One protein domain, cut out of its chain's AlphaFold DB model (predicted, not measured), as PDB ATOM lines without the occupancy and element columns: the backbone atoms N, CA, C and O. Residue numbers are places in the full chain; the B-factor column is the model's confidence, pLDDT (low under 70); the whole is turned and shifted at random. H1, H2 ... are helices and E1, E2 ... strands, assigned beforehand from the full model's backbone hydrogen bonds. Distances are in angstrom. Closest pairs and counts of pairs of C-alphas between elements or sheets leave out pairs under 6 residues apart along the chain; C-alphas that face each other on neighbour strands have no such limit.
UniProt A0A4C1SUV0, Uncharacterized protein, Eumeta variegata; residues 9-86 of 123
ATOM      1  N   SER A   9     -40.914  -8.559  13.065       83.19
ATOM      2  CA  SER A   9     -41.491  -9.487  14.050       83.19
ATOM      3  C   SER A   9     -42.009 -10.774  13.394       83.19
ATOM      4  O   SER A   9     -42.198 -11.772  14.082       83.19
ATOM      5  N   GLY A  10     -42.286 -10.729  12.086       84.25
ATOM      6  CA  GLY A  10     -42.679 -11.877  11.276       84.25
ATOM      7  C   GLY A  10     -41.477 -12.469  10.547       84.25
ATOM      8  O   GLY A  10     -40.406 -12.628  11.126       84.25
ATOM      9  N   GLU A  11     -41.652 -12.792   9.269       84.00
ATOM     10  CA  GLU A  11     -40.639 -13.493   8.468       84.00
ATOM     11  C   GLU A  11     -39.592 -12.586   7.816       84.00
ATOM     12  O   GLU A  11     -38.627 -13.073   7.225       84.00
ATOM     13  N   MET A  12     -39.750 -11.265   7.908       90.00
ATOM     14  CA  MET A  12     -38.837 -10.354   7.235       90.00
ATOM     15  C   MET A  12     -37.501 -10.272   7.975       90.00
ATOM     16  O   MET A  12     -37.445  -9.890   9.140       90.00
ATOM     17  N   THR A  13     -36.412 -10.562   7.267       94.31
ATOM     18  CA  THR A  13     -35.043 -10.333   7.740       94.31
ATOM     19  C   THR A  13     -34.376  -9.221   6.931       94.31
ATOM     20  O   THR A  13     -34.694  -9.057   5.748       94.31
ATOM     21  N   PRO A  14     -33.477  -8.431   7.537       94.38
ATOM     22  CA  PRO A  14     -32.736  -7.421   6.801       94.38
ATOM     23  C   PRO A  14     -31.813  -8.066   5.764       94.38
ATOM     24  O   PRO A  14     -31.376  -9.214   5.892       94.38
ATOM     25  N   LEU A  15     -31.526  -7.299   4.723       94.94
ATOM     26  CA  LEU A  15     -30.488  -7.578   3.753       94.94
ATOM     27  C   LEU A  15     -29.181  -6.948   4.214       94.94
ATOM     28  O   LEU A  15     -29.173  -5.839   4.747       94.94
ATOM     29  N   VAL A  16     -28.089  -7.639   3.928       94.56
ATOM     30  CA  VAL A  16     -26.729  -7.155   4.111       94.56
ATOM     31  C   VAL A  16     -26.004  -7.177   2.771       94.56
ATOM     32  O   VAL A  16     -26.244  -8.050   1.929       94.56
ATOM     33  N   ARG A  17     -25.133  -6.196   2.565       94.25
ATOM     34  CA  ARG A  17     -24.087  -6.227   1.543       94.25
ATOM     35  C   ARG A  17     -22.822  -5.581   2.089       94.25
ATOM     36  O   ARG A  17     -22.902  -4.789   3.027       94.25
ATOM     37  N   SER A  18     -21.693  -5.859   1.457       93.88
ATOM     38  CA  SER A  18     -20.432  -5.168   1.722       93.88
ATOM     39  C   SER A  18     -19.827  -4.623   0.429       93.88
ATOM     40  O   SER A  18     -20.320  -4.883  -0.674       93.88
ATOM     41  N   THR A  19     -18.753  -3.853   0.562       93.62
ATOM     42  CA  THR A  19     -17.903  -3.402  -0.549       93.62
ATOM     43  C   THR A  19     -17.302  -4.570  -1.326       93.62
ATOM     44  O   THR A  19     -17.368  -4.569  -2.557       93.62
ATOM     45  N   SER A  20     -16.805  -5.594  -0.628       91.31
ATOM     46  CA  SER A  20     -16.283  -6.825  -1.234       91.31
ATOM     47  C   SER A  20     -17.372  -7.737  -1.815       91.31
ATOM     48  O   SER A  20     -17.171  -8.367  -2.854       91.31
ATOM     49  N   ARG A  21     -18.551  -7.803  -1.181       91.25
ATOM     50  CA  ARG A  21     -19.692  -8.639  -1.591       91.25
ATOM     51  C   ARG A  21     -20.872  -7.748  -1.960       91.25
ATOM     52  O   ARG A  21     -21.801  -7.543  -1.180       91.25
ATOM     53  N   GLN A  22     -20.863  -7.252  -3.197       89.94
ATOM     54  CA  GLN A  22     -21.843  -6.264  -3.674       89.94
ATOM     55  C   GLN A  22     -23.272  -6.807  -3.869       89.94
ATOM     56  O   GLN A  22     -24.197  -6.042  -4.163       89.94
ATOM     57  N   LYS A  23     -23.481  -8.117  -3.703       93.81
ATOM     58  CA  LYS A  23     -24.794  -8.759  -3.799       93.81
ATOM     59  C   LYS A  23     -25.548  -8.613  -2.478       93.81
ATOM     60  O   LYS A  23     -25.063  -9.034  -1.436       93.81
ATOM     61  N   TRP A  24     -26.773  -8.098  -2.540       94.69
ATOM     62  CA  TRP A  24     -27.678  -8.099  -1.393       94.69
ATOM     63  C   TRP A  24     -28.068  -9.530  -1.013       94.69
ATOM     64  O   TRP A  24     -28.595 -10.275  -1.843       94.69
ATOM     65  N   GLN A  25     -27.840  -9.905   0.243       94.50
ATOM     66  CA  GLN A  25     -28.190 -11.219   0.785       94.50
ATOM     67  C   GLN A  25     -29.021 -11.068   2.056       94.50
ATOM     68  O   GLN A  25     -28.782 -10.166   2.853       94.50
ATOM     69  N   ARG A  26     -30.015 -11.942   2.256       93.75
ATOM     70  CA  ARG A  26     -30.830 -11.937   3.481       93.75
ATOM     71  C   ARG A  26     -30.035 -12.492   4.651       93.75
ATOM     72  O   ARG A  26     -29.411 -13.544   4.528       93.75
ATOM     73  N   MET A  27     -30.123 -11.824   5.797       93.44
ATOM     74  CA  MET A  27     -29.585 -12.361   7.040       93.44
ATOM     75  C   MET A  27     -30.405 -13.579   7.496       93.44
ATOM     76  O   MET A  27     -31.641 -13.554   7.411       93.44
ATOM     77  N   PRO A  28     -29.750 -14.637   8.007       93.62
ATOM     78  CA  PRO A  28     -30.434 -15.753   8.644       93.62
ATOM     79  C   PRO A  28     -31.308 -15.289   9.815       93.62
ATOM     80  O   PRO A  28     -30.854 -14.523  10.664       93.62
ATOM     81  N   ARG A  29     -32.540 -15.809   9.914       91.56
ATOM     82  CA  ARG A  29     -33.516 -15.460  10.971       91.56
ATOM     83  C   ARG A  29     -32.945 -15.630  12.383       91.56
ATOM     84  O   ARG A  29     -33.208 -14.807  13.246       91.56
ATOM     85  N   ARG A  30     -32.110 -16.654  12.593       93.25
ATOM     86  CA  ARG A  30     -31.450 -16.951  13.878       93.25
ATOM     87  C   ARG A  30     -30.534 -15.838  14.406       93.25
ATOM     88  O   ARG A  30     -30.158 -15.886  15.564       93.25
ATOM     89  N   LEU A  31     -30.151 -14.879  13.561       94.12
ATOM     90  CA  LEU A  31     -29.290 -13.746  13.919       94.12
ATOM     91  C   LEU A  31     -30.076 -12.434  14.097       94.12
ATOM     92  O   LEU A  31     -29.481 -11.369  14.250       94.12
ATOM     93  N   VAL A  32     -31.406 -12.497  14.030       93.94
ATOM     94  CA  VAL A  32     -32.310 -11.345  14.062       93.94
ATOM     95  C   VAL A  32     -33.236 -11.506  15.260       93.94
ATOM     96  O   VAL A  32     -34.075 -12.404  15.289       93.94
ATOM     97  N   PHE A  33     -33.110 -10.621  16.243       92.38
ATOM     98  CA  PHE A  33     -33.823 -10.724  17.512       92.38
ATOM     99  C   PHE A  33     -34.759  -9.535  17.693       92.38
ATOM    100  O   PHE A  33     -34.335  -8.382  17.664       92.38
ATOM    101  N   VAL A  34     -36.044  -9.811  17.915       91.56
ATOM    102  CA  VAL A  34     -37.045  -8.785  18.227       91.56
ATOM    103  C   VAL A  34     -37.625  -9.072  19.601       91.56
ATOM    104  O   VAL A  34     -38.257 -10.106  19.801       91.56
ATOM    105  N   HIS A  35     -37.438  -8.152  20.543       90.81
ATOM    106  CA  HIS A  35     -37.887  -8.316  21.928       90.81
ATOM    107  C   HIS A  35     -38.428  -7.001  22.499       90.81
ATOM    108  O   HIS A  35     -38.208  -5.928  21.935       90.81
ATOM    109  N   ARG A  36     -39.178  -7.069  23.606       90.88
ATOM    110  CA  ARG A  36     -39.618  -5.878  24.351       90.88
ATOM    111  C   ARG A  36     -38.535  -5.497  25.351       90.88
ATOM    112  O   ARG A  36     -38.108  -6.341  26.128       90.88
ATOM    113  N   SER A  37     -38.107  -4.239  25.336       89.25
ATOM    114  CA  SER A  37     -37.085  -3.752  26.262       89.25
ATOM    115  C   SER A  37     -37.683  -2.829  27.317       89.25
ATOM    116  O   SER A  37     -38.396  -1.872  26.997       89.25
ATOM    117  N   VAL A  38     -37.363  -3.102  28.584       91.19
ATOM    118  CA  VAL A  38     -37.766  -2.276  29.732       91.19
ATOM    119  C   VAL A  38     -37.097  -0.899  29.658       91.19
ATOM    120  O   VAL A  38     -37.766   0.114  29.854       91.19
ATOM    121  N   ALA A  39     -35.828  -0.847  29.232       91.81
ATOM    122  CA  ALA A  39     -35.083   0.397  29.018       91.81
ATOM    123  C   ALA A  39     -35.747   1.317  27.977       91.81
ATOM    124  O   ALA A  39     -35.663   2.539  28.063       91.81
ATOM    125  N   HIS A  40     -36.486   0.741  27.023       89.69
ATOM    126  CA  HIS A  40     -37.234   1.484  26.009       89.69
ATOM    127  C   HIS A  40     -38.733   1.599  26.331       89.69
ATOM    128  O   HIS A  40     -39.553   1.694  25.414       89.69
ATOM    129  N   ARG A  41     -39.114   1.612  27.619       90.56
ATOM    130  CA  ARG A  41     -40.509   1.753  28.091       90.56
ATOM    131  C   ARG A  41     -41.443   0.671  27.529       90.56
ATOM    132  O   ARG A  41     -42.556   0.962  27.098       90.56
ATOM    133  N   GLY A  42     -40.953  -0.566  27.442       87.25
ATOM    134  CA  GLY A  42     -41.709  -1.709  26.920       87.25
ATOM    135  C   GLY A  42     -41.871  -1.734  25.394       87.25
ATOM    136  O   GLY A  42     -42.618  -2.564  24.872       87.25
ATOM    137  N   ARG A  43     -41.183  -0.853  24.653       87.69
ATOM    138  CA  ARG A  43     -41.208  -0.848  23.180       87.69
ATOM    139  C   ARG A  43     -40.433  -2.040  22.609       87.69
ATOM    140  O   ARG A  43     -39.477  -2.524  23.219       87.69
ATOM    141  N   ARG A  44     -40.843  -2.505  21.420       88.19
ATOM    142  CA  ARG A  44     -40.107  -3.538  20.674       88.19
ATOM    143  C   ARG A  44     -38.823  -2.955  20.093       88.19
ATOM    144  O   ARG A  44     -38.870  -1.935  19.409       88.19
ATOM    145  N   VAL A  45     -37.713  -3.643  20.322       91.06
ATOM    146  CA  VAL A  45     -36.390  -3.320  19.787       91.06
ATOM    147  C   VAL A  45     -35.948  -4.448  18.865       91.06
ATOM    148  O   VAL A  45     -36.180  -5.621  19.155       91.06
ATOM    149  N   LEU A  46     -35.349  -4.070  17.737       91.25
ATOM    150  CA  LEU A  46     -34.686  -4.980  16.813       91.25
ATOM    151  C   LEU A  46     -33.186  -4.977  17.121       91.25
ATOM    152  O   LEU A  46     -32.557  -3.923  17.082       91.25
ATOM    153  N   SER A  47     -32.630  -6.154  17.372       92.19
ATOM    154  CA  SER A  47     -31.200  -6.381  17.582       92.19
ATOM    155  C   SER A  47     -30.694  -7.391  16.559       92.19
ATOM    156  O   SER A  47     -31.375  -8.370  16.250       92.19
ATOM    157  N   LEU A  48     -29.503  -7.150  16.017       93.69
ATOM    158  CA  LEU A  48     -28.891  -7.976  14.978       93.69
ATOM    159  C   LEU A  48     -27.544  -8.487  15.479       93.69
ATOM    160  O   LEU A  48     -26.750  -7.707  15.999       93.69
ATOM    161  N   ALA A  49     -27.283  -9.778  15.293       95.00
ATOM    162  CA  ALA A  49     -25.966 -10.363  15.504       95.00
ATOM    163  C   ALA A  49     -25.255 -10.477  14.153       95.00
ATOM    164  O   ALA A  49     -25.710 -11.188  13.257       95.00
ATOM    165  N   PHE A  50     -24.147  -9.762  13.993       94.25
ATOM    166  CA  PHE A  50     -23.363  -9.781  12.766       94.25
ATOM    167  C   PHE A  50     -21.873  -9.806  13.102       94.25
ATOM    168  O   PHE A  50     -21.418  -9.022  13.931       94.25
ATOM    169  N   GLY A  51     -21.138 -10.730  12.481       92.56
ATOM    170  CA  GLY A  51     -19.685 -10.807  12.587       92.56
ATOM    171  C   GLY A  51     -19.050 -10.016  11.452       92.56
ATOM    172  O   GLY A  51     -19.256 -10.356  10.288       92.56
ATOM    173  N   PHE A  52     -18.308  -8.969  11.793       92.00
ATOM    174  CA  PHE A  52     -17.510  -8.214  10.836       92.00
ATOM    175  C   PHE A  52     -16.228  -9.006  10.557       92.00
ATOM    176  O   PHE A  52     -15.436  -9.216  11.472       92.00
ATOM    177  N   ASP A  53     -16.062  -9.514   9.333       89.19
ATOM    178  CA  ASP A  53     -14.919 -10.360   8.953       89.19
ATOM    179  C   ASP A  53     -13.735  -9.551   8.402       89.19
ATOM    180  O   ASP A  53     -12.593  -9.996   8.491       89.19
ATOM    181  N   ARG A  54     -13.989  -8.358   7.851       89.81
ATOM    182  CA  ARG A  54     -12.960  -7.449   7.317       89.81
ATOM    183  C   ARG A  54     -13.168  -6.027   7.824       89.81
ATOM    184  O   ARG A  54     -14.277  -5.509   7.707       89.81
ATOM    185  N   GLU A  55     -12.103  -5.413   8.337       88.31
ATOM    186  CA  GLU A  55     -12.122  -4.061   8.922       88.31
ATOM    187  C   GLU A  55     -12.257  -2.956   7.866       88.31
ATOM    188  O   GLU A  55     -12.981  -1.989   8.082       88.31
ATOM    189  N   ASP A  56     -11.650  -3.138   6.689       91.44
ATOM    190  CA  ASP A  56     -11.718  -2.166   5.585       91.44
ATOM    191  C   ASP A  56     -13.045  -2.212   4.805       91.44
ATOM    192  O   ASP A  56     -13.295  -1.379   3.929       91.44
ATOM    193  N   ASP A  57     -13.903  -3.206   5.070       93.88
ATOM    194  CA  ASP A  57     -15.156  -3.364   4.341       93.88
ATOM    195  C   ASP A  57     -16.271  -2.493   4.925       93.88
ATOM    196  O   ASP A  57     -16.574  -2.513   6.119       93.88
ATOM    197  N   VAL A  58     -16.982  -1.789   4.043       94.25
ATOM    198  CA  VAL A  58     -18.156  -1.004   4.432       94.25
ATOM    199  C   VAL A  58     -19.409  -1.861   4.299       94.25
ATOM    200  O   VAL A  58     -19.851  -2.181   3.189       94.25
ATOM    201  N   TYR A  59     -20.016  -2.203   5.435       94.12
ATOM    202  CA  TYR A  59     -21.256  -2.978   5.492       94.12
ATOM    203  C   TYR A  59     -22.476  -2.075   5.421       94.12
ATOM    204  O   TYR A  59     -22.550  -1.019   6.049       94.12
ATOM    205  N   GLN A  60     -23.466  -2.519   4.660       94.12
ATOM    206  CA  GLN A  60     -24.725  -1.814   4.492       94.12
ATOM    207  C   GLN A  60     -25.877  -2.755   4.803       94.12
ATOM    208  O   GLN A  60     -25.956  -3.860   4.262       94.12
ATOM    209  N   PHE A  61     -26.792  -2.276   5.642       94.50
ATOM    210  CA  PHE A  61     -27.993  -2.994   6.045       94.50
ATOM    211  C   PHE A  61     -29.224  -2.293   5.481       94.50
ATOM    212  O   PHE A  61     -29.337  -1.068   5.543       94.50
ATOM    213  N   ALA A  62     -30.162  -3.063   4.935       93.75
ATOM    214  CA  ALA A  62     -31.405  -2.532   4.387       93.75
ATOM    215  C   ALA A  62     -32.578  -3.480   4.656       93.75
ATOM    216  O   ALA A  62     -32.407  -4.691   4.729       93.75
ATOM    217  N   ALA A  63     -33.800  -2.954   4.773       91.25
ATOM    218  CA  ALA A  63     -34.996  -3.796   4.896       91.25
ATOM    219  C   ALA A  63     -35.310  -4.552   3.586       91.25
ATOM    220  O   ALA A  63     -35.733  -5.707   3.609       91.25
ATOM    221  N   ALA A  64     -35.074  -3.893   2.450       90.31
ATOM    222  CA  ALA A  64     -35.221  -4.411   1.096       90.31
ATOM    223  C   ALA A  64     -34.138  -3.798   0.197       90.31
ATOM    224  O   ALA A  64     -33.528  -2.793   0.564       90.31
ATOM    225  N   ALA A  65     -33.876  -4.412  -0.960       90.25
ATOM    226  CA  ALA A  65     -32.829  -3.942  -1.857       90.25
ATOM    227  C   ALA A  65     -33.197  -2.532  -2.359       90.25
ATOM    228  O   ALA A  65     -34.260  -2.371  -2.964       90.25
ATOM    229  N   PRO A  66     -32.366  -1.509  -2.099       90.81
ATOM    230  CA  PRO A  66     -32.701  -0.140  -2.438       90.81
ATOM    231  C   PRO A  66     -32.693   0.054  -3.952       90.81
ATOM    232  O   PRO A  66     -31.796  -0.413  -4.662       90.81
ATOM    233  N   TYR A  67     -33.675   0.806  -4.433       90.25
ATOM    234  CA  TYR A  67     -33.718   1.300  -5.798       90.25
ATOM    235  C   TYR A  67     -33.497   2.810  -5.761       90.25
ATOM    236  O   TYR A  67     -34.322   3.551  -5.234       90.25
ATOM    237  N   SER A  68     -32.340   3.266  -6.242       88.56
ATOM    238  CA  SER A  68     -31.991   4.683  -6.170       88.56
ATOM    239  C   SER A  68     -32.752   5.501  -7.209       88.56
ATOM    240  O   SER A  68     -33.016   5.036  -8.321       88.56
ATOM    241  N   TYR A  69     -33.033   6.758  -6.870       89.38
ATOM    242  CA  TYR A  69     -33.680   7.705  -7.777       89.38
ATOM    243  C   TYR A  69     -32.919   7.853  -9.105       89.38
ATOM    244  O   TYR A  69     -33.506   7.775 -10.178       89.38
ATOM    245  N   SER A  70     -31.587   7.938  -9.069       90.44
ATOM    246  CA  SER A  70     -30.780   8.012 -10.293       90.44
ATOM    247  C   SER A  70     -30.905   6.755 -11.165       90.44
ATOM    248  O   SER A  70     -30.814   6.845 -12.389       90.44
ATOM    249  N   ARG A  71     -31.116   5.572 -10.564       87.88
ATOM    250  CA  ARG A  71     -31.369   4.334 -11.317       87.88
ATOM    251  C   ARG A  71     -32.736   4.379 -11.995       87.88
ATOM    252  O   ARG A  71     -32.817   4.005 -13.162       87.88
ATOM    253  N   LEU A  72     -33.751   4.899 -11.300       90.25
ATOM    254  CA  LEU A  72     -35.071   5.161 -11.878       90.25
ATOM    255  C   LEU A  72     -34.966   6.103 -13.075       90.25
ATOM    256  O   LEU A  72     -35.425   5.766 -14.159       90.25
ATOM    257  N   GLN A  73     -34.306   7.247 -12.903       89.81
ATOM    258  CA  GLN A  73     -34.187   8.261 -13.947       89.81
ATOM    259  C   GLN A  73     -33.477   7.726 -15.198       89.81
ATOM    260  O   GLN A  73     -33.933   7.964 -16.313       89.81
ATOM    261  N   LYS A  74     -32.409   6.932 -15.031       90.25
ATOM    262  CA  LYS A  74     -31.744   6.242 -16.150       90.25
ATOM    263  C   LYS A  74     -32.668   5.246 -16.853       90.25
ATOM    264  O   LYS A  74     -32.626   5.142 -18.075       90.25
ATOM    265  N   HIS A  75     -33.478   4.510 -16.095       88.69
ATOM    266  CA  HIS A  75     -34.420   3.542 -16.652       88.69
ATOM    267  C   HIS A  75     -35.523   4.227 -17.464       88.69
ATOM    268  O   HIS A  75     -35.787   3.821 -18.591       88.69
ATOM    269  N   LEU A  76     -36.090   5.311 -16.931       89.12
ATOM    270  CA  LEU A  76     -37.087   6.125 -17.625       89.12
ATOM    271  C   LEU A  76     -36.516   6.749 -18.904       89.12
ATOM    272  O   LEU A  76     -37.124   6.620 -19.960       89.12
ATOM    273  N   ALA A  77     -35.303   7.305 -18.852       88.19
ATOM    274  CA  ALA A  77     -34.644   7.859 -20.034       88.19
ATOM    275  C   ALA A  77     -34.364   6.801 -21.118       88.19
ATOM    276  O   ALA A  77     -34.430   7.097 -22.309       88.19
ATOM    277  N   ALA A  78     -34.039   5.562 -20.730       86.56
ATOM    278  CA  ALA A  78     -33.886   4.458 -21.679       86.56
ATOM    279  C   ALA A  78     -35.226   4.055 -22.312       86.56
ATOM    280  O   ALA A  78     -35.266   3.722 -23.495       86.56
ATOM    281  N   TRP A  79     -36.310   4.102 -21.538       83.06
ATOM    282  CA  TRP A  79     -37.657   3.839 -22.034       83.06
ATOM    283  C   TRP A  79     -38.195   4.925 -22.951       83.06
ATOM    284  O   TRP A  79     -38.859   4.597 -23.919       83.06
ATOM    285  N   GLU A  80     -37.921   6.198 -22.685       81.81
ATOM    286  CA  GLU A  80     -38.328   7.283 -23.587       81.81
ATOM    287  C   GLU A  80     -37.698   7.102 -24.966       81.81
ATOM    288  O   GLU A  80     -38.404   7.084 -25.967       81.81
ATOM    289  N   LYS A  81     -36.397   6.792 -25.003       79.62
ATOM    290  CA  LYS A  81     -35.684   6.501 -26.253       79.62
ATOM    291  C   LYS A  81     -36.260   5.312 -27.022       79.62
ATOM    292  O   LYS A  81     -36.192   5.293 -28.245       79.62
ATOM    293  N   SER A  82     -36.784   4.294 -26.333       72.38
ATOM    294  CA  SER A  82     -37.427   3.149 -26.993       72.38
ATOM    295  C   SER A  82     -38.905   3.389 -27.305       72.38
ATOM    296  O   SER A  82     -39.443   2.752 -28.209       72.38
ATOM    297  N   ALA A  83     -39.560   4.310 -26.599       64.62
ATOM    298  CA  ALA A  83     -40.925   4.744 -26.860       64.62
ATOM    299  C   ALA A  83     -41.011   5.694 -28.062       64.62
ATOM    300  O   ALA A  83     -42.025   5.676 -28.748       64.62
ATOM    301  N   ASP A  84     -39.951   6.433 -28.394       55.47
ATOM    302  CA  ASP A  84     -39.879   7.236 -29.628       55.47
ATOM    303  C   ASP A  84     -39.956   6.377 -30.911       55.47
ATOM    304  O   ASP A  84     -40.248   6.884 -31.992       55.47
ATOM    305  N   VAL A  85     -39.781   5.053 -30.796       54.16
ATOM    306  CA  VAL A  85     -40.025   4.080 -31.880       54.16
ATOM    307  C   VAL A  85     -41.529   3.814 -32.088       54.16
ATOM    308  O   VAL A  85     -41.926   3.283 -33.123       54.16
ATOM    309  N   CYS A  86     -42.396   4.191 -31.142       45.19
ATOM    310  CA  CYS A  86     -43.846   4.019 -31.234       45.19
ATOM    311  C   CYS A  86     -44.572   5.263 -30.683       45.19
ATOM    312  O   CYS A  86     -44.746   5.372 -29.467       45.19
TER     313      CYS A  86
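Overview. This is residues 9 to 86 of the 123 residues of an uncharacterized protein of Eumeta variegata (UniProt A0A4C1SUV0). A loose body of two small two-stranded sheets, E1 with E4 and the hairpin E2 and E3, has helix H1 sticking out as an arm, residues 67 to 86 standing free. The hairpin and H1 make the two ends of the long axis. The 78 printed residues, under half in named elements, run E1 E2 E3 E4 H1, class mixed. The whole is extended, radius of gyration of the C-alphas 18.7 A, spanning 61 by 32 by 20 A.

Arrangement. E1, residues 15 to 17, is antiparallel to E4, residues 60 to 62; N 15 and O 62, 2.8 A, are within hydrogen-bond range. E2, residues 32 to 37, and E3, residues 43 to 48, form an antiparallel hairpin; N 33 and O 47, 2.8 A, are within range. H1, residues 69 to 83, with every O i to N i+4 pair within range, is apart from E1, E2 and E3.

Along the chain. E1, 6.9 A long, begins at C-alpha 15 (-30.488, -7.578, 3.753). E2, E3 and E4 measure 15.1 A, 16.4 A and 6.7 A. H1, 20.6 A, ends at C-alpha 83 (-40.925, 4.744, -26.860).

Size, cuts and confidence. The farthest C-alphas, Val 38 and Val 85, are 62.0 A apart. The printed part has no cut; links E1 to E2 and E3 to E4 are long. Residues 83 to 86 have pLDDT under 70.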